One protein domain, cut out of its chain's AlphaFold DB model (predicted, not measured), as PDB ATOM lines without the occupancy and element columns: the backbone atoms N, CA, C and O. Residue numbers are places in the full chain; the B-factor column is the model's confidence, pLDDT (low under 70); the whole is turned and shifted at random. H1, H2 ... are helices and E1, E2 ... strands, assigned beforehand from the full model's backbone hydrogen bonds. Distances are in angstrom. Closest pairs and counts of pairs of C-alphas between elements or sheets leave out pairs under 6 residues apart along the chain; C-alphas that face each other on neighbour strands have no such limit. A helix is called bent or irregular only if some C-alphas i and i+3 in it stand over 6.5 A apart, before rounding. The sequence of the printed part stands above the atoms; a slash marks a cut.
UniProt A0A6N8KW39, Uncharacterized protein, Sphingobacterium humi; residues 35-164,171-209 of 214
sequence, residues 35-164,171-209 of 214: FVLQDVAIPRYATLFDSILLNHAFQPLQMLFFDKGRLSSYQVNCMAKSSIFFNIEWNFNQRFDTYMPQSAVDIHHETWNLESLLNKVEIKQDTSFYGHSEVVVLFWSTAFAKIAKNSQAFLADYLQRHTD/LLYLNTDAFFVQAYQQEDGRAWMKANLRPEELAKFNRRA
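What this domain is: This is residues 35 to 164 and 171 to 209 of the 214 residues of an uncharacterized protein of Sphingobacterium humi (UniProt A0A6N8KW39). A twisted sheet of four strands has the long helix H4 over one face, while the short helix H3 stands up from the opposite face. The other short helices gather loosely about H1 at one end of the domain, with H6 and H7 farthest out, and the long unnamed stretch of residues 77 to 113 winds past the sheet's E2 edge on its way to H3. The printed part has 169 residues, with seven named helices and four named strands in the order H1 H2 E1 E2 H3 E3 H4 E4 H5 H6 H7. The sheet runs E2 E1 E3 E4 and is mixed, and the class is mixed, helices and strands. The whole is compact, with a radius of gyration of the C-alphas of 15.8 A and spans of 44 by 39 by 28 A.

Where its parts are: H1, residues 41 to 46, begins with C-alpha 41 at (-28.129, 23.072, 27.470). H2 has residues 54 to 57. E1, residues 62 to 67, is 16.7 A long from first to last C-alpha, and E2, residues 70 to 76, is 17.6 A. H3 has residues 114 to 120. E3, residues 134 to 140, is 19.6 A long and begins with C-alpha 134 at (-16.519, 31.397, 9.911). H4, residues 142 to 162, is the longest helix at 28.0 A; it is irregular, with C-alphas 143 and 146 8.7 A apart, and it has a kink of 44 degrees near residue 149. E4, residues 171 to 175, is 12.9 A long. H5 has residues 177 to 185, H6 residues 189 to 195 and H7 residues 199 to 207, the last ending with C-alpha 207 at (-43.675, 15.052, 18.426).

How they stand to each other: E1 and E2 form an antiparallel hairpin, with N 63 and O 75 2.8 A apart, within hydrogen-bond range. E1 and E3 are antiparallel, with N 66 and O 135 at 2.8 A. E3 and E4 are parallel, with N 172 and O 136 at 2.8 A; residues 35 to 36 also pair, parallel, with residues 174 to 175 of E4. H4 and the sheet form two layers, helix on one face of a sheet: H4 lies over E3 at a height over the sheet of 9.3 A and runs along the strands, at 7 degrees to E3 on the local plane. H3 is on the opposite face, over E1, at a height of 10.9 A. E2, H3 and E3 are a split strand-helix-strand unit, two strands running the same way with E1 between them, and its crossover is left-handed. H2 only grazes the sheet, with its residues 56 to 57. H1 touches H3 at a steep tilt of 61 degrees, opposite ways, the closest C-alphas being those of Tyr 45 and Lys 120 at 5.2 A. H1 touches H2, the closest C-alphas being those of Ala 46 and Ala 57 at 5.1 A. H1 is close to but not clearly touching H5, H6 and H7, with closest C-alphas at 6.7 A for Ile 42 and Phe 179, 6.2 A for Pro 43 and Met 193, and 6.9 A for Arg 44 and Glu 201. H4 and H5 only just touch, only at their ends, with 3 pairs of C-alphas within 8 A. In H1, H3, H5, H6 and H7 every O i to N i+4 pair is within hydrogen-bond range, in H4 15 of 17 are, and H2 is too short for such a pair.

The domain as a whole: The two C-alphas farthest apart are those of Asp 164 and Glu 187, at 48.5 A. Residues 165 to 170 are not printed, and C-alphas 164 and 171 are 14.6 A apart across this cut. The links from E2 to H3, 37 residues, and from H3 to E3, 13 residues, are long. The mean pLDDT of the printed part is 86.7, and residues 83 to 86, 125 to 127, 187, 189 to 190 and 207 to 209 are under 70.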
ATOM      1  N   PHE A  35     -16.830  28.202  26.972       95.44
ATOM      2  CA  PHE A  35     -17.994  28.246  27.851       95.44
ATOM      3  C   PHE A  35     -18.194  26.901  28.539       95.44
ATOM      4  O   PHE A  35     -18.104  25.845  27.907       95.44
ATOM      5  N   VAL A  36     -18.524  26.943  29.829       95.69
ATOM      6  CA  VAL A  36     -19.090  25.798  30.547       95.69
ATOM      7  C   VAL A  36     -20.601  25.888  30.416       95.69
ATOM      8  O   VAL A  36     -21.203  26.875  30.840       95.69
ATOM      9  N   LEU A  37     -21.211  24.887  29.789       95.44
ATOM     10  CA  LEU A  37     -22.653  24.871  29.589       95.44
ATOM     11  C   LEU A  37     -23.385  24.428  30.857       95.44
ATOM     12  O   LEU A  37     -22.875  23.629  31.643       95.44
ATOM     13  N   GLN A  38     -24.622  24.898  31.004       93.50
ATOM     14  CA  GLN A  38     -25.557  24.351  31.985       93.50
ATOM     15  C   GLN A  38     -25.955  22.913  31.614       93.50
ATOM     16  O   GLN A  38     -25.922  22.516  30.446       93.50
ATOM     17  N   ASP A  39     -26.395  22.143  32.601       91.00
ATOM     18  CA  ASP A  39     -26.854  20.759  32.439       91.00
ATOM     19  C   ASP A  39     -28.008  20.612  31.426       91.00
ATOM     20  O   ASP A  39     -28.038  19.664  30.639       91.00
ATOM     21  N   VAL A  40     -28.923  21.583  31.371       90.81
ATOM     22  CA  VAL A  40     -30.073  21.609  30.449       90.81
ATOM     23  C   VAL A  40     -29.727  22.030  29.018       90.81
ATOM     24  O   VAL A  40     -30.563  21.901  28.118       90.81
ATOM     25  N   ALA A  41     -28.510  22.522  28.769       93.81
ATOM     26  CA  ALA A  41     -28.129  23.072  27.470       93.81
ATOM     27  C   ALA A  41     -28.161  22.016  26.357       93.81
ATOM     28  O   ALA A  41     -28.674  22.286  25.270       93.81
ATOM     29  N   ILE A  42     -27.674  20.798  26.626       93.38
ATOM     30  CA  ILE A  42     -27.645  19.709  25.638       93.38
ATOM     31  C   ILE A  42     -29.054  19.226  25.265       93.38
ATOM     32  O   ILE A  42     -29.351  19.191  24.071       93.38
ATOM     33  N   PRO A  43     -29.971  18.943  26.213       90.88
ATOM     34  CA  PRO A  43     -31.368  18.657  25.881       90.88
ATOM     35  C   PRO A  43     -32.031  19.743  25.024       90.88
ATOM     36  O   PRO A  43     -32.750  19.430  24.074       90.88
ATOM     37  N   ARG A  44     -31.776  21.024  25.318       92.69
ATOM     38  CA  ARG A  44     -32.325  22.148  24.545       92.69
ATOM     39  C   ARG A  44     -31.728  22.219  23.144       92.69
ATOM     40  O   ARG A  44     -32.483  22.329  22.177       92.69
ATOM     41  N   TYR A  45     -30.409  22.115  23.024       94.19
ATOM     42  CA  TYR A  45     -29.690  22.014  21.752       94.19
ATOM     43  C   TYR A  45     -30.217  20.854  20.899       94.19
ATOM     44  O   TYR A  45     -30.522  21.045  19.724       94.19
ATOM     45  N   ALA A  46     -30.458  19.694  21.508       91.31
ATOM     46  CA  ALA A  46     -30.984  18.515  20.832       91.31
ATOM     47  C   ALA A  46     -32.354  18.760  20.167       91.31
ATOM     48  O   ALA A  46     -32.679  18.119  19.174       91.31
ATOM     49  N   THR A  47     -33.142  19.740  20.637       90.56
ATOM     50  CA  THR A  47     -34.419  20.117  19.994       90.56
ATOM     51  C   THR A  47     -34.273  20.821  18.642       90.56
ATOM     52  O   THR A  47     -35.284  21.040  17.966       90.56
ATOM     53  N   LEU A  48     -33.052  21.201  18.251       91.12
ATOM     54  CA  LEU A  48     -32.767  21.731  16.918       91.12
ATOM     55  C   LEU A  48     -32.857  20.635  15.853       91.12
ATOM     56  O   LEU A  48     -33.453  20.878  14.809       91.12
ATOM     57  N   PHE A  49     -32.392  19.427  16.174       87.56
ATOM     58  CA  PHE A  49     -32.308  18.297  15.252       87.56
ATOM     59  C   PHE A  49     -33.632  17.578  15.054       87.56
ATOM     60  O   PHE A  49     -34.486  17.510  15.953       87.56
ATOM     61  N   ASP A  50     -33.784  16.974  13.883       80.62
ATOM     62  CA  ASP A  50     -34.839  15.998  13.648       80.62
ATOM     63  C   ASP A  50     -34.672  14.709  14.492       80.62
ATOM     64  O   ASP A  50     -33.718  14.520  15.251       80.62
ATOM     65  N   SER A  51     -35.646  13.801  14.397       71.50
ATOM     66  CA  SER A  51     -35.652  12.551  15.170       71.50
ATOM     67  C   SER A  51     -34.529  11.575  14.815       71.50
ATOM     68  O   SER A  51     -34.222  10.695  15.625       71.50
ATOM     69  N   ILE A  52     -33.979  11.675  13.602       72.81
ATOM     70  CA  ILE A  52     -32.930  10.784  13.103       72.81
ATOM     71  C   ILE A  52     -31.596  11.230  13.708       72.81
ATOM     72  O   ILE A  52     -30.860  10.404  14.254       72.81
ATOM     73  N   LEU A  53     -31.331  12.540  13.714       81.31
ATOM     74  CA  LEU A  53     -30.062  13.112  14.170       81.31
ATOM     75  C   LEU A  53     -30.039  13.459  15.664       81.31
ATOM     76  O   LEU A  53     -28.977  13.757  16.209       81.31
ATOM     77  N   LEU A  54     -31.176  13.360  16.361       83.06
ATOM     78  CA  LEU A  54     -31.296  13.646  17.795       83.06
ATOM     79  C   LEU A  54     -30.216  12.951  18.641       83.06
ATOM     80  O   LEU A  54     -29.634  13.557  19.536       83.06
ATOM     81  N   ASN A  55     -29.918  11.684  18.351       82.00
ATOM     82  CA  ASN A  55     -28.913  10.915  19.093       82.00
ATOM     83  C   ASN A  55     -27.483  11.451  18.905       82.00
ATOM     84  O   ASN A  55     -26.622  11.218  19.759       82.00
ATOM     85  N   HIS A  56     -27.216  12.149  17.801       87.31
ATOM     86  CA  HIS A  56     -25.921  12.771  17.545       87.31
ATOM     87  C   HIS A  56     -25.707  13.995  18.438       87.31
ATOM     88  O   HIS A  56     -24.600  14.197  18.927       87.31
ATOM     89  N   ALA A  57     -26.774  14.737  18.752       88.75
ATOM     90  CA  ALA A  57     -26.710  15.903  19.636       88.75
ATOM     91  C   ALA A  57     -26.273  15.564  21.073       88.75
ATOM     92  O   ALA A  57     -25.744  16.423  21.776       88.75
ATOM     93  N   PHE A  58     -26.462  14.311  21.499       88.25
ATOM     94  CA  PHE A  58     -26.048  13.806  22.812       88.25
ATOM     95  C   PHE A  58     -24.636  13.213  22.828       88.25
ATOM     96  O   PHE A  58     -24.190  12.713  23.861       88.25
ATOM     97  N   GLN A  59     -23.922  13.234  21.700       88.38
ATOM     98  CA  GLN A  59     -22.551  12.753  21.681       88.38
ATOM     99  C   GLN A  59     -21.632  13.700  22.467       88.38
ATOM    100  O   GLN A  59     -21.747  14.917  22.338       88.38
ATOM    101  N   PRO A  60     -20.675  13.174  23.246       86.88
ATOM    102  CA  PRO A  60     -19.812  13.983  24.110       86.88
ATOM    103  C   PRO A  60     -18.803  14.848  23.353       86.88
ATOM    104  O   PRO A  60     -18.158  15.710  23.948       86.88
ATOM    105  N   LEU A  61     -18.604  14.563  22.068       92.38
ATOM    106  CA  LEU A  61     -17.590  15.195  21.252       92.38
ATOM    107  C   LEU A  61     -18.120  15.409  19.842       92.38
ATOM    108  O   LEU A  61     -18.418  14.451  19.120       92.38
ATOM    109  N   GLN A  62     -18.245  16.682  19.485       95.62
ATOM    110  CA  GLN A  62     -18.848  17.135  18.239       95.62
ATOM    111  C   GLN A  62     -18.055  18.325  17.700       95.62
ATOM    112  O   GLN A  62     -17.626  19.172  18.485       95.62
ATOM    113  N   MET A  63     -17.893  18.406  16.381       97.50
ATOM    114  CA  MET A  63     -17.362  19.585  15.693       97.50
ATOM    115  C   MET A  63     -18.404  20.085  14.703       97.50
ATOM    116  O   MET A  63     -18.852  19.334  13.836       97.50
ATOM    117  N   LEU A  64     -18.798  21.342  14.835       97.69
ATOM    118  CA  LEU A  64     -19.750  21.984  13.944       97.69
ATOM    119  C   LEU A  64     -19.038  23.132  13.246       97.69
ATOM    120  O   LEU A  64     -18.439  23.974  13.911       97.69
ATOM    121  N   PHE A  65     -19.113  23.174  11.925       97.88
ATOM    122  CA  PHE A  65     -18.538  24.243  11.122       97.88
ATOM    123  C   PHE A  65     -19.664  25.107  10.584       97.88
ATOM    124  O   PHE A  65     -20.592  24.592   9.954       97.88
ATOM    125  N   PHE A  66     -19.567  26.410  10.820       96.69
ATOM    126  CA  PHE A  66     -20.504  27.400  10.325       96.69
ATOM    127  C   PHE A  66     -19.808  28.347   9.353       96.69
ATOM    128  O   PHE A  66     -18.764  28.904   9.687       96.69
ATOM    129  N   ASP A  67     -20.428  28.571   8.195       95.31
ATOM    130  CA  ASP A  67     -20.070  29.635   7.252       95.31
ATOM    131  C   ASP A  67     -21.227  30.632   7.161       95.31
ATOM    132  O   ASP A  67     -22.381  30.264   6.924       95.31
ATOM    133  N   LYS A  68     -20.929  31.906   7.415       94.00
ATOM    134  CA  LYS A  68     -21.888  33.020   7.496       94.00
ATOM    135  C   LYS A  68     -23.084  32.662   8.380       94.00
ATOM    136  O   LYS A  68     -24.242  32.899   8.040       94.00
ATOM    137  N   GLY A  69     -22.784  32.016   9.507       92.94
ATOM    138  CA  GLY A  69     -23.754  31.539  10.490       92.94
ATOM    139  C   GLY A  69     -24.538  30.284  10.092       92.94
ATOM    140  O   GLY A  69     -25.222  29.729  10.949       92.94
ATOM    141  N   ARG A  70     -24.459  29.793   8.852       94.44
ATOM    142  CA  ARG A  70     -25.141  28.562   8.418       94.44
ATOM    143  C   ARG A  70     -24.296  27.341   8.747       94.44
ATOM    144  O   ARG A  70     -23.092  27.373   8.539       94.44
ATOM    145  N   LEU A  71     -24.925  26.268   9.227       95.75
ATOM    146  CA  LEU A  71     -24.232  24.999   9.439       95.75
ATOM    147  C   LEU A  71     -23.796  24.420   8.085       95.75
ATOM    148  O   LEU A  71     -24.636  24.135   7.234       95.75
ATOM    149  N   SER A  72     -22.489  24.244   7.911       95.69
ATOM    150  CA  SER A  72     -21.870  23.744   6.676       95.69
ATOM    151  C   SER A  72     -21.297  22.341   6.837       95.69
ATOM    152  O   SER A  72     -21.200  21.598   5.863       95.69
ATOM    153  N   SER A  73     -20.920  21.952   8.057       96.56
ATOM    154  CA  SER A  73     -20.415  20.609   8.338       96.56
ATOM    155  C   SER A  73     -20.680  20.202   9.778       96.56
ATOM    156  O   SER A  73     -20.536  21.017  10.692       96.56
ATOM    157  N   TYR A  74     -21.028  18.935   9.986       95.88
ATOM    158  CA  TYR A  74     -21.269  18.368  11.304       95.88
ATOM    159  C   TYR A  74     -20.536  17.038  11.470       95.88
ATOM    160  O   TYR A  74     -20.757  16.063  10.746       95.88
ATOM    161  N   GLN A  75     -19.640  17.015  12.450       95.31
ATOM    162  CA  GLN A  75     -18.805  15.880  12.800       95.31
ATOM    163  C   GLN A  75     -19.178  15.422  14.198       95.31
ATOM    164  O   GLN A  75     -19.185  16.214  15.139       95.31
ATOM    165  N   VAL A  76     -19.438  14.130  14.352       91.50
ATOM    166  CA  VAL A  76     -19.693  13.518  15.656       91.50
ATOM    167  C   VAL A  76     -18.818  12.294  15.821       91.50
ATOM    168  O   VAL A  76     -18.601  11.536  14.873       91.50
ATOM    169  N   ASN A  77     -18.309  12.092  17.032       85.88
ATOM    170  CA  ASN A  77     -17.388  10.998  17.334       85.88
ATOM    171  C   ASN A  77     -17.930   9.606  16.956       85.88
ATOM    172  O   ASN A  77     -17.152   8.761  16.526       85.88
ATOM    173  N   CYS A  78     -19.240   9.359  17.069       82.06
ATOM    174  CA  CYS A  78     -19.841   8.068  16.722       82.06
ATOM    175  C   CYS A  78     -19.822   7.758  15.215       82.06
ATOM    176  O   CYS A  78     -19.999   6.605  14.836       82.06
ATOM    177  N   MET A  79     -19.601   8.765  14.364       80.81
ATOM    178  CA  MET A  79     -19.488   8.624  12.904       80.81
ATOM    179  C   MET A  79     -18.034   8.581  12.424       80.81
ATOM    180  O   MET A  79     -17.774   8.518  11.217       80.81
ATOM    181  N   ALA A  80     -17.083   8.646  13.352       78.81
ATOM    182  CA  ALA A  80     -15.665   8.563  13.070       78.81
ATOM    183  C   ALA A  80     -15.134   7.165  13.411       78.81
ATOM    184  O   ALA A  80     -15.632   6.474  14.304       78.81
ATOM    185  N   LYS A  81     -14.116   6.718  12.673       77.31
ATOM    186  CA  LYS A  81     -13.552   5.384  12.874       77.31
ATOM    187  C   LYS A  81     -12.702   5.379  14.143       77.31
ATOM    188  O   LYS A  81     -11.877   6.265  14.365       77.31
ATOM    189  N   SER A  82     -12.904   4.374  14.991       70.06
ATOM    190  CA  SER A  82     -12.031   4.149  16.144       70.06
ATOM    191  C   SER A  82     -10.734   3.485  15.692       70.06
ATOM    192  O   SER A  82     -10.752   2.475  14.987       70.06
ATOM    193  N   SER A  83      -9.602   4.043  16.109       63.41
ATOM    194  CA  SER A  83      -8.283   3.434  15.919       63.41
ATOM    195  C   SER A  83      -7.961   2.427  17.032       63.41
ATOM    196  O   SER A  83      -8.568   2.437  18.104       63.41
ATOM    197  N   ILE A  84      -6.937   1.599  16.798       53.41
ATOM    198  CA  ILE A  84      -6.444   0.551  17.715       53.41
ATOM    199  C   ILE A  84      -6.084   1.101  19.118       53.41
ATOM    200  O   ILE A  84      -6.136   0.365  20.097       53.41
ATOM    201  N   PHE A  85      -5.789   2.400  19.247       59.66
ATOM    202  CA  PHE A  85      -5.423   3.054  20.515       59.66
ATOM    203  C   PHE A  85      -6.536   3.914  21.136       59.66
ATOM    204  O   PHE A  85      -6.244   4.789  21.959       59.66
ATOM    205  N   PHE A  86      -7.798   3.685  20.753       64.19
ATOM    206  CA  PHE A  86      -8.962   4.469  21.198       64.19
ATOM    207  C   PHE A  86      -8.888   5.959  20.816       64.19
ATOM    208  O   PHE A  86      -9.540   6.800  21.434       64.19
ATOM    209  N   ASN A  87      -8.095   6.301  19.796       71.81
ATOM    210  CA  ASN A  87      -8.146   7.624  19.174       71.81
ATOM    211  C   ASN A  87      -9.201   7.628  18.068       71.81
ATOM    212  O   ASN A  87      -9.414   6.603  17.412       71.81
ATOM    213  N   ILE A  88      -9.809   8.787  17.845       80.62
ATOM    214  CA  ILE A  88     -10.744   9.002  16.747       80.62
ATOM    215  C   ILE A  88      -9.964   9.366  15.482       80.62
ATOM    216  O   ILE A  88      -9.164  10.302  15.491       80.62
ATOM    217  N   GLU A  89     -10.214   8.641  14.396       87.44
ATOM    218  CA  GLU A  89      -9.755   8.991  13.052       87.44
ATOM    219  C   GLU A  89     -10.779   9.934  12.402       87.44
ATOM    220  O   GLU A  89     -11.750   9.498  11.780       87.44
ATOM    221  N   TRP A  90     -10.590  11.244  12.592       88.62
ATOM    222  CA  TRP A  90     -11.503  12.267  12.068       88.62
ATOM    223  C   TRP A  90     -11.478  12.367  10.544       88.62
ATOM    224  O   TRP A  90     -12.534  12.528   9.937       88.62
ATOM    225  N   ASN A  91     -10.310  12.186   9.914       90.12
ATOM    226  CA  ASN A  91     -10.184  12.182   8.453       90.12
ATOM    227  C   ASN A  91     -10.577  10.842   7.797       90.12
ATOM    228  O   ASN A  91     -10.052  10.458   6.751       90.12
ATOM    229  N   PHE A  92     -11.492  10.093   8.415       86.56
ATOM    230  CA  PHE A  92     -12.062   8.906   7.790       86.56
ATOM    231  C   PHE A  92     -12.846   9.307   6.532       86.56
ATOM    232  O   PHE A  92     -13.595  10.283   6.560       86.56
ATOM    233  N   ASN A  93     -12.683   8.554   5.441       87.50
ATOM    234  CA  ASN A  93     -13.225   8.884   4.116       87.50
ATOM    235  C   ASN A  93     -12.812  10.273   3.596       87.50
ATOM    236  O   ASN A  93     -13.596  10.898   2.892       87.50
ATOM    237  N   GLN A  94     -11.610  10.759   3.939       91.69
ATOM    238  CA  GLN A  94     -11.058  12.009   3.382       91.69
ATOM    239  C   GLN A  94     -11.913  13.257   3.679       91.69
ATOM    240  O   GLN A  94     -11.843  14.266   2.984       91.69
ATOM    241  N   ARG A  95     -12.732  13.213   4.741       92.62
ATOM    242  CA  ARG A  95     -13.670  14.294   5.094       92.62
ATOM    243  C   ARG A  95     -12.995  15.642   5.356       92.62
ATOM    244  O   ARG A  95     -13.669  16.658   5.272       92.62
ATOM    245  N   PHE A  96     -11.707  15.663   5.685       96.12
ATOM    246  CA  PHE A  96     -10.930  16.853   6.043       96.12
ATOM    247  C   PHE A  96      -9.816  17.173   5.028       96.12
ATOM    248  O   PHE A  96      -8.851  17.854   5.378       96.12
ATOM    249  N   ASP A  97      -9.932  16.687   3.787       94.31
ATOM    250  CA  ASP A  97      -8.953  16.959   2.722       94.31
ATOM    251  C   ASP A  97      -9.138  18.345   2.064       94.31
ATOM    252  O   ASP A  97      -8.250  18.817   1.356       94.31
ATOM    253  N   THR A  98     -10.266  19.021   2.309       92.94
ATOM    254  CA  THR A  98     -10.564  20.374   1.813       92.94
ATOM    255  C   THR A  98     -10.931  21.325   2.945       92.94
ATOM    256  O   THR A  98     -11.462  20.887   3.965       92.94
ATOM    257  N   TYR A  99     -10.712  22.632   2.740       91.44
ATOM    258  CA  TYR A  99     -11.238  23.655   3.645       91.44
ATOM    259  C   TYR A  99     -12.766  23.737   3.538       91.44
ATOM    260  O   TYR A  99     -13.323  23.722   2.444       91.44
ATOM    261  N   MET A 100     -13.409  23.811   4.701       93.94
ATOM    262  CA  MET A 100     -14.708  23.204   5.016       93.94
ATOM    263  C   MET A 100     -14.756  21.684   4.795       93.94
ATOM    264  O   MET A 100     -14.787  21.215   3.656       93.94
ATOM    265  N   PRO A 101     -14.811  20.898   5.887       96.06
ATOM    266  CA  PRO A 101     -14.800  19.452   5.772       96.06
ATOM    267  C   PRO A 101     -16.160  18.929   5.309       96.06
ATOM    268  O   PRO A 101     -17.211  19.477   5.659       96.06
ATOM    269  N   GLN A 102     -16.165  17.803   4.603       95.88
ATOM    270  CA  GLN A 102     -17.394  17.087   4.282       95.88
ATOM    271  C   GLN A 102     -18.079  16.618   5.572       95.88
ATOM    272  O   GLN A 102     -17.457  15.985   6.428       95.88
ATOM    273  N   SER A 103     -19.374  16.908   5.703       95.00
ATOM    274  CA  SER A 103     -20.156  16.515   6.876       95.00
ATOM    275  C   SER A 103     -20.168  14.992   7.066       95.00
ATOM    276  O   SER A 103     -20.377  14.238   6.113       95.00
ATOM    277  N   ALA A 104     -19.955  14.525   8.299       92.69
ATOM    278  CA  ALA A 104     -20.109  13.108   8.645       92.69
ATOM    279  C   ALA A 104     -21.577  12.711   8.836       92.69
ATOM    280  O   ALA A 104     -21.913  11.528   8.769       92.69
ATOM    281  N   VAL A 105     -22.421  13.703   9.103       90.25
ATOM    282  CA  VAL A 105     -23.861  13.577   9.301       90.25
ATOM    283  C   VAL A 105     -24.575  14.263   8.137       90.25
ATOM    284  O   VAL A 105     -24.133  15.320   7.689       90.25
ATOM    285  N   ASP A 106     -25.673  13.690   7.654       89.44
ATOM    286  CA  ASP A 106     -26.516  14.371   6.673       89.44
ATOM    287  C   ASP A 106     -27.203  15.574   7.332       89.44
ATOM    288  O   ASP A 106     -28.043  15.408   8.206       89.44
ATOM    289  N   ILE A 107     -26.806  16.784   6.938       89.44
ATOM    290  CA  ILE A 107     -27.338  18.044   7.474       89.44
ATOM    291  C   ILE A 107     -28.254  18.761   6.477       89.44
ATOM    292  O   ILE A 107     -28.665  19.890   6.735       89.44
ATOM    293  N   HIS A 108     -28.590  18.147   5.335       84.00
ATOM    294  CA  HIS A 108     -29.363  18.814   4.279       84.00
ATOM    295  C   HIS A 108     -30.774  19.224   4.725       84.00
ATOM    296  O   HIS A 108     -31.346  20.166   4.176       84.00
ATOM    297  N   HIS A 109     -31.323  18.543   5.731       79.88
ATOM    298  CA  HIS A 109     -32.642  18.824   6.300       79.88
ATOM    299  C   HIS A 109     -32.615  19.813   7.474       79.88
ATOM    300  O   HIS A 109     -33.670  20.263   7.927       79.88
ATOM    301  N   GLU A 110     -31.429  20.174   7.962       82.69
ATOM    302  CA  GLU A 110     -31.272  21.036   9.126       82.69
ATOM    303  C   GLU A 110     -31.331  22.514   8.713       82.69
ATOM    304  O   GLU A 110     -30.588  22.984   7.853       82.69
ATOM    305  N   THR A 111     -32.246  23.270   9.325       86.12
ATOM    306  CA  THR A 111     -32.508  24.683   8.978       86.12
ATOM    307  C   THR A 111     -32.036  25.672  10.038       86.12
ATOM    308  O   THR A 111     -32.167  26.885   9.863       86.12
ATOM    309  N   TRP A 112     -31.501  25.176  11.151       92.88
ATOM    310  CA  TRP A 112     -30.993  26.007  12.233       92.88
ATOM    311  C   TRP A 112     -29.575  26.513  11.926       92.88
ATOM    312  O   TRP A 112     -28.845  25.979  11.092       92.88
ATOM    313  N   ASN A 113     -29.201  27.599  12.591       93.75
ATOM    314  CA  ASN A 113     -27.964  28.342  12.358       93.75
ATOM    315  C   ASN A 113     -27.183  28.527  13.674       93.75
ATOM    316  O   ASN A 113     -27.640  28.108  14.742       93.75
ATOM    317  N   LEU A 114     -26.013  29.166  13.613       94.62
ATOM    318  CA  LEU A 114     -25.189  29.442  14.793       94.62
ATOM    319  C   LEU A 114     -25.988  30.173  15.880       94.62
ATOM    320  O   LEU A 114     -25.937  29.791  17.043       94.62
ATOM    321  N   GLU A 115     -26.790  31.172  15.505       93.00
ATOM    322  CA  GLU A 115     -27.630  31.911  16.449       93.00
ATOM    323  C   GLU A 115     -28.641  30.993  17.154       93.00
ATOM    324  O   GLU A 115     -28.812  31.057  18.369       93.00
ATOM    325  N   SER A 116     -29.275  30.080  16.415       94.00
ATOM    326  CA  SER A 116     -30.186  29.073  16.964       94.00
ATOM    327  C   SER A 116     -29.483  28.183  17.988       94.00
ATOM    328  O   SER A 116     -30.051  27.923  19.050       94.00
ATOM    329  N   LEU A 117     -28.248  27.758  17.699       95.19
ATOM    330  CA  LEU A 117     -27.406  27.006  18.630       95.19
ATOM    331  C   LEU A 117     -27.105  27.828  19.889       95.19
ATOM    332  O   LEU A 117     -27.485  27.406  20.981       95.19
ATOM    333  N   LEU A 118     -26.488  29.006  19.745       94.31
ATOM    334  CA  LEU A 118     -26.114  29.880  20.867       94.31
ATOM    335  C   LEU A 118     -27.328  30.234  21.731       94.31
ATOM    336  O   LEU A 118     -27.240  30.288  22.957       94.31
ATOM    337  N   ASN A 119     -28.492  30.393  21.099       92.69
ATOM    338  CA  ASN A 119     -29.752  30.634  21.778       92.69
ATOM    339  C   ASN A 119     -30.199  29.456  22.653       92.69
ATOM    340  O   ASN A 119     -30.794  29.682  23.706       92.69
ATOM    341  N   LYS A 120     -29.961  28.216  22.214       93.12
ATOM    342  CA  LYS A 120     -30.334  26.993  22.941       93.12
ATOM    343  C   LYS A 120     -29.391  26.663  24.084       93.12
ATOM    344  O   LYS A 120     -29.852  26.131  25.092       93.12
ATOM    345  N   VAL A 121     -28.114  27.002  23.931       94.44
ATOM    346  CA  VAL A 121     -27.094  26.827  24.973       94.44
ATOM    347  C   VAL A 121     -26.914  28.068  25.863       94.44
ATOM    348  O   VAL A 121     -26.058  28.065  26.735       94.44
ATOM    349  N   GLU A 122     -27.741  29.101  25.662       92.12
ATOM    350  CA  GLU A 122     -27.814  30.334  26.464       92.12
ATOM    351  C   GLU A 122     -26.546  31.214  26.475       92.12
ATOM    352  O   GLU A 122     -26.297  31.945  27.429       92.12
ATOM    353  N   ILE A 123     -25.787  31.252  25.373       89.69
ATOM    354  CA  ILE A 123     -24.557  32.069  25.230       89.69
ATOM    355  C   ILE A 123     -24.859  33.462  24.616       89.69
ATOM    356  O   ILE A 123     -24.003  34.155  24.080       89.69
ATOM    357  N   LYS A 124     -26.114  33.922  24.680       70.38
ATOM    358  CA  LYS A 124     -26.613  35.068  23.888       70.38
ATOM    359  C   LYS A 124     -25.967  36.429  24.188       70.38
ATOM    360  O   LYS A 124     -26.138  37.348  23.394       70.38
ATOM    361  N   GLN A 125     -25.318  36.591  25.342       63.34
ATOM    362  CA  GLN A 125     -24.812  37.895  25.793       63.34
ATOM    363  C   GLN A 125     -23.400  38.216  25.299       63.34
ATOM    364  O   GLN A 125     -22.983  39.367  25.391       63.34
ATOM    365  N   ASP A 126     -22.676  37.233  24.774       69.31
ATOM    366  CA  ASP A 126     -21.333  37.467  24.268       69.31
ATOM    367  C   ASP A 126     -21.405  37.841  22.782       69.31
ATOM    368  O   ASP A 126     -21.893  37.088  21.937       69.31
ATOM    369  N   THR A 127     -20.987  39.070  22.475       68.88
ATOM    370  CA  THR A 127     -21.024  39.613  21.118       68.88
ATOM    371  C   THR A 127     -19.752  39.349  20.326       68.88
ATOM    372  O   THR A 127     -19.719  39.660  19.132       68.88
ATOM    373  N   SER A 128     -18.734  38.738  20.944       72.62
ATOM    374  CA  SER A 128     -17.440  38.454  20.311       72.62
ATOM    375  C   SER A 128     -17.558  37.582  19.059       72.62
ATOM    376  O   SER A 128     -16.666  37.588  18.217       72.62
ATOM    377  N   PHE A 129     -18.686  36.893  18.870       75.44
ATOM    378  CA  PHE A 129     -18.924  36.025  17.718       75.44
ATOM    379  C   PHE A 129     -19.500  36.746  16.491       75.44
ATOM    380  O   PHE A 129     -19.315  36.268  15.373       75.44
ATOM    381  N   TYR A 130     -20.187  37.884  16.658       70.50
ATOM    382  CA  TYR A 130     -20.998  38.503  15.591       70.50
ATOM    383  C   TYR A 130     -20.188  39.221  14.491       70.50
ATOM    384  O   TYR A 130     -20.774  39.827  13.599       70.50
ATOM    385  N   GLY A 131     -18.855  39.134  14.518       77.56
ATOM    386  CA  GLY A 131     -17.963  39.654  13.473       77.56
ATOM    387  C   GLY A 131     -17.248  38.582  12.646       77.56
ATOM    388  O   GLY A 131     -16.595  38.916  11.660       77.56
ATOM    389  N   HIS A 132     -17.358  37.306  13.022       87.38
ATOM    390  CA  HIS A 132     -16.656  36.220  12.342       87.38
ATOM    391  C   HIS A 132     -17.546  35.593  11.267       87.38
ATOM    392  O   HIS A 132     -18.639  35.108  11.557       87.38
ATOM    393  N   SER A 133     -17.069  35.579  10.019       89.94
ATOM    394  CA  SER A 133     -17.759  34.885   8.926       89.94
ATOM    395  C   SER A 133     -17.762  33.377   9.134       89.94
ATOM    396  O   SER A 133     -18.752  32.727   8.821       89.94
ATOM    397  N   GLU A 134     -16.686  32.829   9.691       96.00
ATOM    398  CA  GLU A 134     -16.519  31.397   9.911       96.00
ATOM    399  C   GLU A 134     -16.337  31.108  11.400       96.00
ATOM    400  O   GLU A 134     -15.496  31.709  12.078       96.00
ATOM    401  N   VAL A 135     -17.143  30.177  11.906       96.88
ATOM    402  CA  VAL A 135     -17.135  29.765  13.311       96.88
ATOM    403  C   VAL A 135     -17.107  28.251  13.377       96.88
ATOM    404  O   VAL A 135     -17.925  27.573  12.758       96.88
ATOM    405  N   VAL A 136     -16.184  27.713  14.160       98.06
ATOM    406  CA  VAL A 136     -16.111  26.290  14.463       98.06
ATOM    407  C   VAL A 136     -16.466  26.094  15.925       98.06
ATOM    408  O   VAL A 136     -15.903  26.743  16.799       98.06
ATOM    409  N   VAL A 137     -17.403  25.199  16.208       98.00
ATOM    410  CA  VAL A 137     -17.817  24.853  17.568       98.00
ATOM    411  C   VAL A 137     -17.316  23.457  17.894       98.00
ATOM    412  O   VAL A 137     -17.637  22.505  17.186       98.00
ATOM    413  N   LEU A 138     -16.569  23.327  18.986       98.06
ATOM    414  CA  LEU A 138     -16.130  22.063  19.563       98.06
ATOM    415  C   LEU A 138     -16.880  21.817  20.875       98.06
ATOM    416  O   LEU A 138     -16.579  22.435  21.900       98.06
ATOM    417  N   PHE A 139     -17.823  20.876  20.863       97.62
ATOM    418  CA  PHE A 139     -18.382  20.332  22.099       97.62
ATOM    419  C   PHE A 139     -17.415  19.320  22.696       97.62
ATOM    420  O   PHE A 139     -16.897  18.472  21.971       97.62
ATOM    421  N   TRP A 140     -17.194  19.377  24.006       96.25
ATOM    422  CA  TRP A 140     -16.293  18.450  24.687       96.25
ATOM    423  C   TRP A 140     -16.697  18.209  26.142       96.25
ATOM    424  O   TRP A 140     -17.524  18.923  26.710       96.25
ATOM    425  N   SER A 141     -16.096  17.194  26.761       94.00
ATOM    426  CA  SER A 141     -16.259  16.890  28.182       94.00
ATOM    427  C   SER A 141     -14.955  16.358  28.776       94.00
ATOM    428  O   SER A 141     -14.206  15.626  28.118       94.00
ATOM    429  N   THR A 142     -14.691  16.676  30.044       93.44
ATOM    430  CA  THR A 142     -13.575  16.108  30.806       93.44
ATOM    431  C   THR A 142     -13.735  14.607  31.048       93.44
ATOM    432  O   THR A 142     -12.716  13.923  31.202       93.44
ATOM    433  N   ALA A 143     -14.958  14.060  30.977       88.31
ATOM    434  CA  ALA A 143     -15.203  12.614  30.948       88.31
ATOM    435  C   ALA A 143     -14.476  11.923  29.781       88.31
ATOM    436  O   ALA A 143     -14.084  10.763  29.886       88.31
ATOM    437  N   PHE A 144     -14.227  12.661  28.695       89.06
ATOM    438  CA  PHE A 144     -13.556  12.194  27.481       89.06
ATOM    439  C   PHE A 144     -12.252  12.960  27.216       89.06
ATOM    440  O   PHE A 144     -11.826  13.090  26.072       89.06
ATOM    441  N   ALA A 145     -11.594  13.453  28.270       89.19
ATOM    442  CA  ALA A 145     -10.450  14.365  28.205       89.19
ATOM    443  C   ALA A 145      -9.364  13.994  27.175       89.19
ATOM    444  O   ALA A 145      -8.937  14.845  26.395       89.19
ATOM    445  N   LYS A 146      -8.925  12.727  27.137       87.94
ATOM    446  CA  LYS A 146      -7.904  12.274  26.172       87.94
ATOM    447  C   LYS A 146      -8.400  12.408  24.730       87.94
ATOM    448  O   LYS A 146      -7.669  12.874  23.862       87.94
ATOM    449  N   ILE A 147      -9.642  11.996  24.484       88.62
ATOM    450  CA  ILE A 147     -10.255  12.023  23.157       88.62
ATOM    451  C   ILE A 147     -10.520  13.472  22.733       88.62
ATOM    452  O   ILE A 147     -10.194  13.837  21.606       88.62
ATOM    453  N   ALA A 148     -11.033  14.304  23.642       92.25
ATOM    454  CA  ALA A 148     -11.243  15.731  23.423       92.25
ATOM    455  C   ALA A 148      -9.934  16.434  23.037       92.25
ATOM    456  O   ALA A 148      -9.880  17.077  21.993       92.25
ATOM    457  N   LYS A 149      -8.854  16.215  23.799       92.62
ATOM    458  CA  LYS A 149      -7.531  16.782  23.506       92.62
ATOM    459  C   LYS A 149      -7.002  16.367  22.133       92.62
ATOM    460  O   LYS A 149      -6.556  17.214  21.369       92.62
ATOM    461  N   ASN A 150      -7.064  15.080  21.799       91.31
ATOM    462  CA  ASN A 150      -6.585  14.591  20.501       91.31
ATOM    463  C   ASN A 150      -7.410  15.156  19.337       91.31
ATOM    464  O   ASN A 150      -6.874  15.458  18.276       91.31
ATOM    465  N   SER A 151      -8.713  15.315  19.551       92.75
ATOM    466  CA  SER A 151      -9.635  15.851  18.552       92.75
ATOM    467  C   SER A 151      -9.444  17.344  18.345       92.75
ATOM    468  O   SER A 151      -9.473  17.814  17.213       92.75
ATOM    469  N   GLN A 152      -9.172  18.073  19.422       95.75
ATOM    470  CA  GLN A 152      -8.801  19.474  19.350       95.75
ATOM    471  C   GLN A 152      -7.457  19.665  18.645       95.75
ATOM    472  O   GLN A 152      -7.368  20.515  17.768       95.75
ATOM    473  N   ALA A 153      -6.445  18.850  18.957       95.25
ATOM    474  CA  ALA A 153      -5.151  18.929  18.286       95.25
ATOM    475  C   ALA A 153      -5.288  18.683  16.777       95.25
ATOM    476  O   ALA A 153      -4.761  19.455  15.980       95.25
ATOM    477  N   PHE A 154      -6.062  17.663  16.389       95.25
ATOM    478  CA  PHE A 154      -6.404  17.416  14.990       95.25
ATOM    479  C   PHE A 154      -7.093  18.626  14.346       95.25
ATOM    480  O   PHE A 154      -6.713  19.032  13.250       95.25
ATOM    481  N   LEU A 155      -8.090  19.207  15.021       96.88
ATOM    482  CA  LEU A 155      -8.840  20.353  14.514       96.88
ATOM    483  C   LEU A 155      -7.946  21.585  14.332       96.88
ATOM    484  O   LEU A 155      -7.992  22.211  13.278       96.88
ATOM    485  N   ALA A 156      -7.104  21.904  15.315       97.19
ATOM    486  CA  ALA A 156      -6.158  23.011  15.237       97.19
ATOM    487  C   ALA A 156      -5.165  22.816  14.081       97.19
ATOM    488  O   ALA A 156      -4.993  23.714  13.259       97.19
ATOM    489  N   ASP A 157      -4.585  21.620  13.950       96.50
ATOM    490  CA  ASP A 157      -3.670  21.290  12.852       96.50
ATOM    491  C   ASP A 157      -4.372  21.322  11.486       96.50
ATOM    492  O   ASP A 157      -3.769  21.692  10.480       96.50
ATOM    493  N   TYR A 158      -5.644  20.937  11.410       96.88
ATOM    494  CA  TYR A 158      -6.449  21.064  10.197       96.88
ATOM    495  C   TYR A 158      -6.695  22.532   9.833       96.88
ATOM    496  O   TYR A 158      -6.392  22.921   8.705       96.88
ATOM    497  N   LEU A 159      -7.182  23.349  10.771       96.94
ATOM    498  CA  LEU A 159      -7.489  24.759  10.526       96.94
ATOM    499  C   LEU A 159      -6.235  25.541  10.128       96.94
ATOM    500  O   LEU A 159      -6.248  26.256   9.133       96.94
ATOM    501  N   GLN A 160      -5.125  25.352  10.843       95.50
ATOM    502  CA  GLN A 160      -3.871  26.065  10.580       95.50
ATOM    503  C   GLN A 160      -3.203  25.664   9.259       95.50
ATOM    504  O   GLN A 160      -2.438  26.451   8.715       95.50
ATOM    505  N   ARG A 161      -3.469  24.459   8.736       95.62
ATOM    506  CA  ARG A 161      -2.978  24.038   7.411       95.62
ATOM    507  C   ARG A 161      -3.808  24.588   6.256       95.62
ATOM    508  O   ARG A 161      -3.288  24.684   5.151       95.62
ATOM    509  N   HIS A 162      -5.081  24.889   6.496       95.44
ATOM    510  CA  HIS A 162      -6.033  25.274   5.452       95.44
ATOM    511  C   HIS A 162      -6.418  26.756   5.486       95.44
ATOM    512  O   HIS A 162      -7.144  27.208   4.604       95.44
ATOM    513  N   THR A 163      -5.945  27.509   6.481       94.31
ATOM    514  CA  THR A 163      -6.211  28.944   6.620       94.31
ATOM    515  C   THR A 163      -4.936  29.707   6.920       94.31
ATOM    516  O   THR A 163      -4.083  29.254   7.687       94.31
ATOM    517  N   ASP A 164      -4.844  30.906   6.353       93.38
ATOM    518  CA  ASP A 164      -3.843  31.884   6.756       93.38
ATOM    519  C   ASP A 164      -4.160  32.429   8.151       93.38
ATOM    520  O   ASP A 164      -5.319  32.500   8.560       93.38
ATOM    521  N   LEU A 171     -12.834  29.722  16.989       97.31
ATOM    522  CA  LEU A 171     -13.020  28.407  17.604       97.31
ATOM    523  C   LEU A 171     -13.700  28.535  18.976       97.31
ATOM    524  O   LEU A 171     -13.134  29.079  19.925       97.31
ATOM    525  N   LEU A 172     -14.926  28.022  19.077       96.44
ATOM    526  CA  LEU A 172     -15.741  28.018  20.289       96.44
ATOM    527  C   LEU A 172     -15.676  26.668  20.994       96.44
ATOM    528  O   LEU A 172     -16.105  25.652  20.451       96.44
ATOM    529  N   TYR A 173     -15.204  26.664  22.235       97.44
ATOM    530  CA  TYR A 173     -15.140  25.475  23.078       97.44
ATOM    531  C   TYR A 173     -16.346  25.421  24.013       97.44
ATOM    532  O   TYR A 173     -16.452  26.229  24.935       97.44
ATOM    533  N   LEU A 174     -17.238  24.451  23.820       97.38
ATOM    534  CA  LEU A 174     -18.427  24.272  24.653       97.38
ATOM    535  C   LEU A 174     -18.275  23.025  25.526       97.38
ATOM    536  O   LEU A 174     -18.379  21.893  25.046       97.38
ATOM    537  N   ASN A 175     -17.997  23.220  26.813       97.25
ATOM    538  CA  ASN A 175     -17.867  22.122  27.763       97.25
ATOM    539  C   ASN A 175     -19.247  21.644  28.239       97.25
ATOM    540  O   ASN A 175     -20.109  22.440  28.606       97.25
ATOM    541  N   THR A 176     -19.435  20.328  28.242       95.69
ATOM    542  CA  THR A 176     -20.718  19.649  28.483       95.69
ATOM    543  C   THR A 176     -20.745  18.855  29.789       95.69
ATOM    544  O   THR A 176     -21.632  18.029  29.997       95.69
ATOM    545  N   ASP A 177     -19.784  19.093  30.686       94.56
ATOM    546  CA  ASP A 177     -19.619  18.296  31.903       94.56
ATOM    547  C   ASP A 177     -20.854  18.337  32.794       94.56
ATOM    548  O   ASP A 177     -21.257  17.291  33.292       94.56
ATOM    549  N   ALA A 178     -21.498  19.500  32.941       92.88
ATOM    550  CA  ALA A 178     -22.708  19.631  33.751       92.88
ATOM    551  C   ALA A 178     -23.821  18.673  33.289       92.88
ATOM    552  O   ALA A 178     -24.455  18.019  34.115       92.88
ATOM    553  N   PHE A 179     -24.009  18.524  31.972       91.06
ATOM    554  CA  PHE A 179     -24.978  17.578  31.421       91.06
ATOM    555  C   PHE A 179     -24.596  16.133  31.749       91.06
ATOM    556  O   PHE A 179     -25.442  15.364  32.197       91.06
ATOM    557  N   PHE A 180     -23.333  15.751  31.545       86.69
ATOM    558  CA  PHE A 180     -22.894  14.377  31.791       86.69
ATOM    559  C   PHE A 180     -22.913  14.011  33.274       86.69
ATOM    560  O   PHE A 180     -23.362  12.919  33.602       86.69
ATOM    561  N   VAL A 181     -22.511  14.922  34.164       89.44
ATOM    562  CA  VAL A 181     -22.650  14.759  35.619       89.44
ATOM    563  C   VAL A 181     -24.099  14.437  35.972       89.44
ATOM    564  O   VAL A 181     -24.370  13.435  36.627       89.44
ATOM    565  N   GLN A 182     -25.034  15.245  35.475       86.94
ATOM    566  CA  GLN A 182     -26.450  15.047  35.745       86.94
ATOM    567  C   GLN A 182     -26.981  13.748  35.125       86.94
ATOM    568  O   GLN A 182     -27.723  13.012  35.768       86.94
ATOM    569  N   ALA A 183     -26.573  13.415  33.900       80.44
ATOM    570  CA  ALA A 183     -26.986  12.192  33.221       80.44
ATOM    571  C   ALA A 183     -26.483  10.915  33.920       80.44
ATOM    572  O   ALA A 183     -27.201   9.918  33.912       80.44
ATOM    573  N   TYR A 184     -25.292  10.934  34.530       74.94
ATOM    574  CA  TYR A 184     -24.755   9.798  35.293       74.94
ATOM    575  C   TYR A 184     -25.420   9.621  36.665       74.94
ATOM    576  O   TYR A 184     -25.470   8.504  37.173       74.94
ATOM    577  N   GLN A 185     -25.955  10.692  37.256       78.88
ATOM    578  CA  GLN A 185     -26.606  10.646  38.571       78.88
ATOM    579  C   GLN A 185     -28.070  10.176  38.532       78.88
ATOM    580  O   GLN A 185     -28.618   9.810  39.570       78.88
ATOM    581  N   GLN A 186     -28.732  10.215  37.373       72.50
ATOM    582  CA  GLN A 186     -30.166   9.935  37.259       72.50
ATOM    583  C   GLN A 186     -30.426   8.494  36.800       72.50
ATOM    584  O   GLN A 186     -30.010   8.107  35.710       72.50
ATOM    585  N   GLU A 187     -31.200   7.728  37.580       63.00
ATOM    586  CA  GLU A 187     -31.649   6.377  37.195       63.00
ATOM    587  C   GLU A 187     -32.502   6.390  35.910       63.00
ATOM    588  O   GLU A 187     -32.418   5.468  35.097       63.00
ATOM    589  N   ASP A 188     -33.267   7.469  35.681       71.38
ATOM    590  CA  ASP A 188     -33.999   7.735  34.435       71.38
ATOM    591  C   ASP A 188     -33.629   9.114  33.861       71.38
ATOM    592  O   ASP A 188     -34.382  10.094  33.919       71.38
ATOM    593  N   GLY A 189     -32.439   9.195  33.259       68.00
ATOM    594  CA  GLY A 189     -31.955  10.416  32.610       68.00
ATOM    595  C   GLY A 189     -32.900  10.969  31.529       68.00
ATOM    596  O   GLY A 189     -32.908  12.175  31.282       68.00
ATOM    597  N   ARG A 190     -33.755  10.142  30.905       67.88
ATOM    598  CA  ARG A 190     -34.737  10.616  29.910       67.88
ATOM    599  C   ARG A 190     -35.906  11.347  30.552       67.88
ATOM    600  O   ARG A 190     -36.350  12.353  29.990       67.88
ATOM    601  N   ALA A 191     -36.405  10.865  31.686       71.44
ATOM    602  CA  ALA A 191     -37.428  11.569  32.454       71.44
ATOM    603  C   ALA A 191     -36.906  12.926  32.948       71.44
ATOM    604  O   ALA A 191     -37.580  13.940  32.750       71.44
ATOM    605  N   TRP A 192     -35.675  12.964  33.476       76.88
ATOM    606  CA  TRP A 192     -35.039  14.214  33.903       76.88
ATOM    607  C   TRP A 192     -34.912  15.223  32.751       76.88
ATOM    608  O   TRP A 192     -35.332  16.372  32.897       76.88
ATOM    609  N   MET A 193     -34.419  14.798  31.581       75.94
ATOM    610  CA  MET A 193     -34.302  15.687  30.417       75.94
ATOM    611  C   MET A 193     -35.655  16.292  30.034       75.94
ATOM    612  O   MET A 193     -35.756  17.499  29.839       75.94
ATOM    613  N   LYS A 194     -36.712  15.474  29.966       74.38
ATOM    614  CA  LYS A 194     -38.058  15.939  29.606       74.38
ATOM    615  C   LYS A 194     -38.634  16.934  30.613       74.38
ATOM    616  O   LYS A 194     -39.289  17.881  30.190       74.38
ATOM    617  N   ALA A 195     -38.385  16.735  31.907       77.38
ATOM    618  CA  ALA A 195     -38.867  17.620  32.967       77.38
ATOM    619  C   ALA A 195     -38.229  19.021  32.928       77.38
ATOM    620  O   ALA A 195     -38.820  19.971  33.432       77.38
ATOM    621  N   ASN A 196     -37.050  19.156  32.310       77.50
ATOM    622  CA  ASN A 196     -36.276  20.399  32.276       77.50
ATOM    623  C   ASN A 196     -36.301  21.121  30.913       77.50
ATOM    624  O   ASN A 196     -35.645  22.150  30.724       77.50
ATOM    625  N   LEU A 197     -37.073  20.606  29.953       78.50
ATOM    626  CA  LEU A 197     -37.378  21.299  28.705       78.50
ATOM    627  C   LEU A 197     -38.562  22.248  28.903       78.50
ATOM    628  O   LEU A 197     -39.542  21.907  29.566       78.50
ATOM    629  N   ARG A 198     -38.525  23.422  28.261       78.88
ATOM    630  CA  ARG A 198     -39.703  24.303  28.207       78.88
ATOM    631  C   ARG A 198     -40.855  23.610  27.465       78.88
ATOM    632  O   ARG A 198     -40.582  22.761  26.612       78.88
ATOM    633  N   PRO A 199     -42.130  23.962  27.710       79.56
ATOM    634  CA  PRO A 199     -43.269  23.290  27.074       79.56
ATOM    635  C   PRO A 199     -43.168  23.197  25.542       79.56
ATOM    636  O   PRO A 199     -43.453  22.151  24.955       79.56
ATOM    637  N   GLU A 200     -42.694  24.251  24.879       79.44
ATOM    638  CA  GLU A 200     -42.475  24.292  23.432       79.44
ATOM    639  C   GLU A 200     -41.311  23.401  22.961       79.44
ATOM    640  O   GLU A 200     -41.338  22.860  21.854       79.44
ATOM    641  N   GLU A 201     -40.296  23.214  23.802       81.06
ATOM    642  CA  GLU A 201     -39.141  22.350  23.548       81.06
ATOM    643  C   GLU A 201     -39.501  20.887  23.764       81.06
ATOM    644  O   GLU A 201     -39.188  20.044  22.923       81.06
ATOM    645  N   LEU A 202     -40.246  20.601  24.831       77.75
ATOM    646  CA  LEU A 202     -40.795  19.287  25.129       77.75
ATOM    647  C   LEU A 202     -41.773  18.842  24.039       77.75
ATOM    648  O   LEU A 202     -41.730  17.692  23.607       77.75
ATOM    649  N   ALA A 203     -42.617  19.746  23.533       74.88
ATOM    650  CA  ALA A 203     -43.503  19.451  22.413       74.88
ATOM    651  C   ALA A 203     -42.716  19.075  21.145       74.88
ATOM    652  O   ALA A 203     -43.090  18.118  20.466       74.88
ATOM    653  N   LYS A 204     -41.615  19.775  20.836       73.00
ATOM    654  CA  LYS A 204     -40.726  19.422  19.713       73.00
ATOM    655  C   LYS A 204     -40.020  18.086  19.944       73.00
ATOM    656  O   LYS A 204     -39.987  17.261  19.036       73.00
ATOM    657  N   PHE A 205     -39.525  17.855  21.156       71.81
ATOM    658  CA  PHE A 205     -38.864  16.614  21.554       71.81
ATOM    659  C   PHE A 205     -39.814  15.403  21.463       71.81
ATOM    660  O   PHE A 205     -39.444  14.357  20.935       71.81
ATOM    661  N   ASN A 206     -41.070  15.556  21.898       71.50
ATOM    662  CA  ASN A 206     -42.067  14.479  21.931       71.50
ATOM    663  C   ASN A 206     -42.733  14.203  20.573       71.50
ATOM    664  O   ASN A 206     -42.874  13.036  20.217       71.50
ATOM    665  N   ARG A 207     -43.093  15.233  19.783       63.16
ATOM    666  CA  ARG A 207     -43.675  15.052  18.426       63.16
ATOM    667  C   ARG A 207     -42.756  14.263  17.489       63.16
ATOM    668  O   ARG A 207     -43.201  13.728  16.481       63.16
ATOM    669  N   ARG A 208     -41.466  14.213  17.817       60.38
ATOM    670  CA  ARG A 208     -40.412  13.566  17.035       60.38
ATOM    671  C   ARG A 208     -40.097  12.141  17.518       60.38
ATOM    672  O   ARG A 208     -39.458  11.391  16.793       60.38
ATOM    673  N   ALA A 209     -40.601  11.726  18.685       49.75
ATOM    674  CA  ALA A 209     -40.523  10.341  19.161       49.75
ATOM    675  C   ALA A 209     -41.661   9.451  18.618       49.75
ATOM    676  O   ALA A 209     -41.515   8.231  18.586       49.75
TER     677      ALA A 209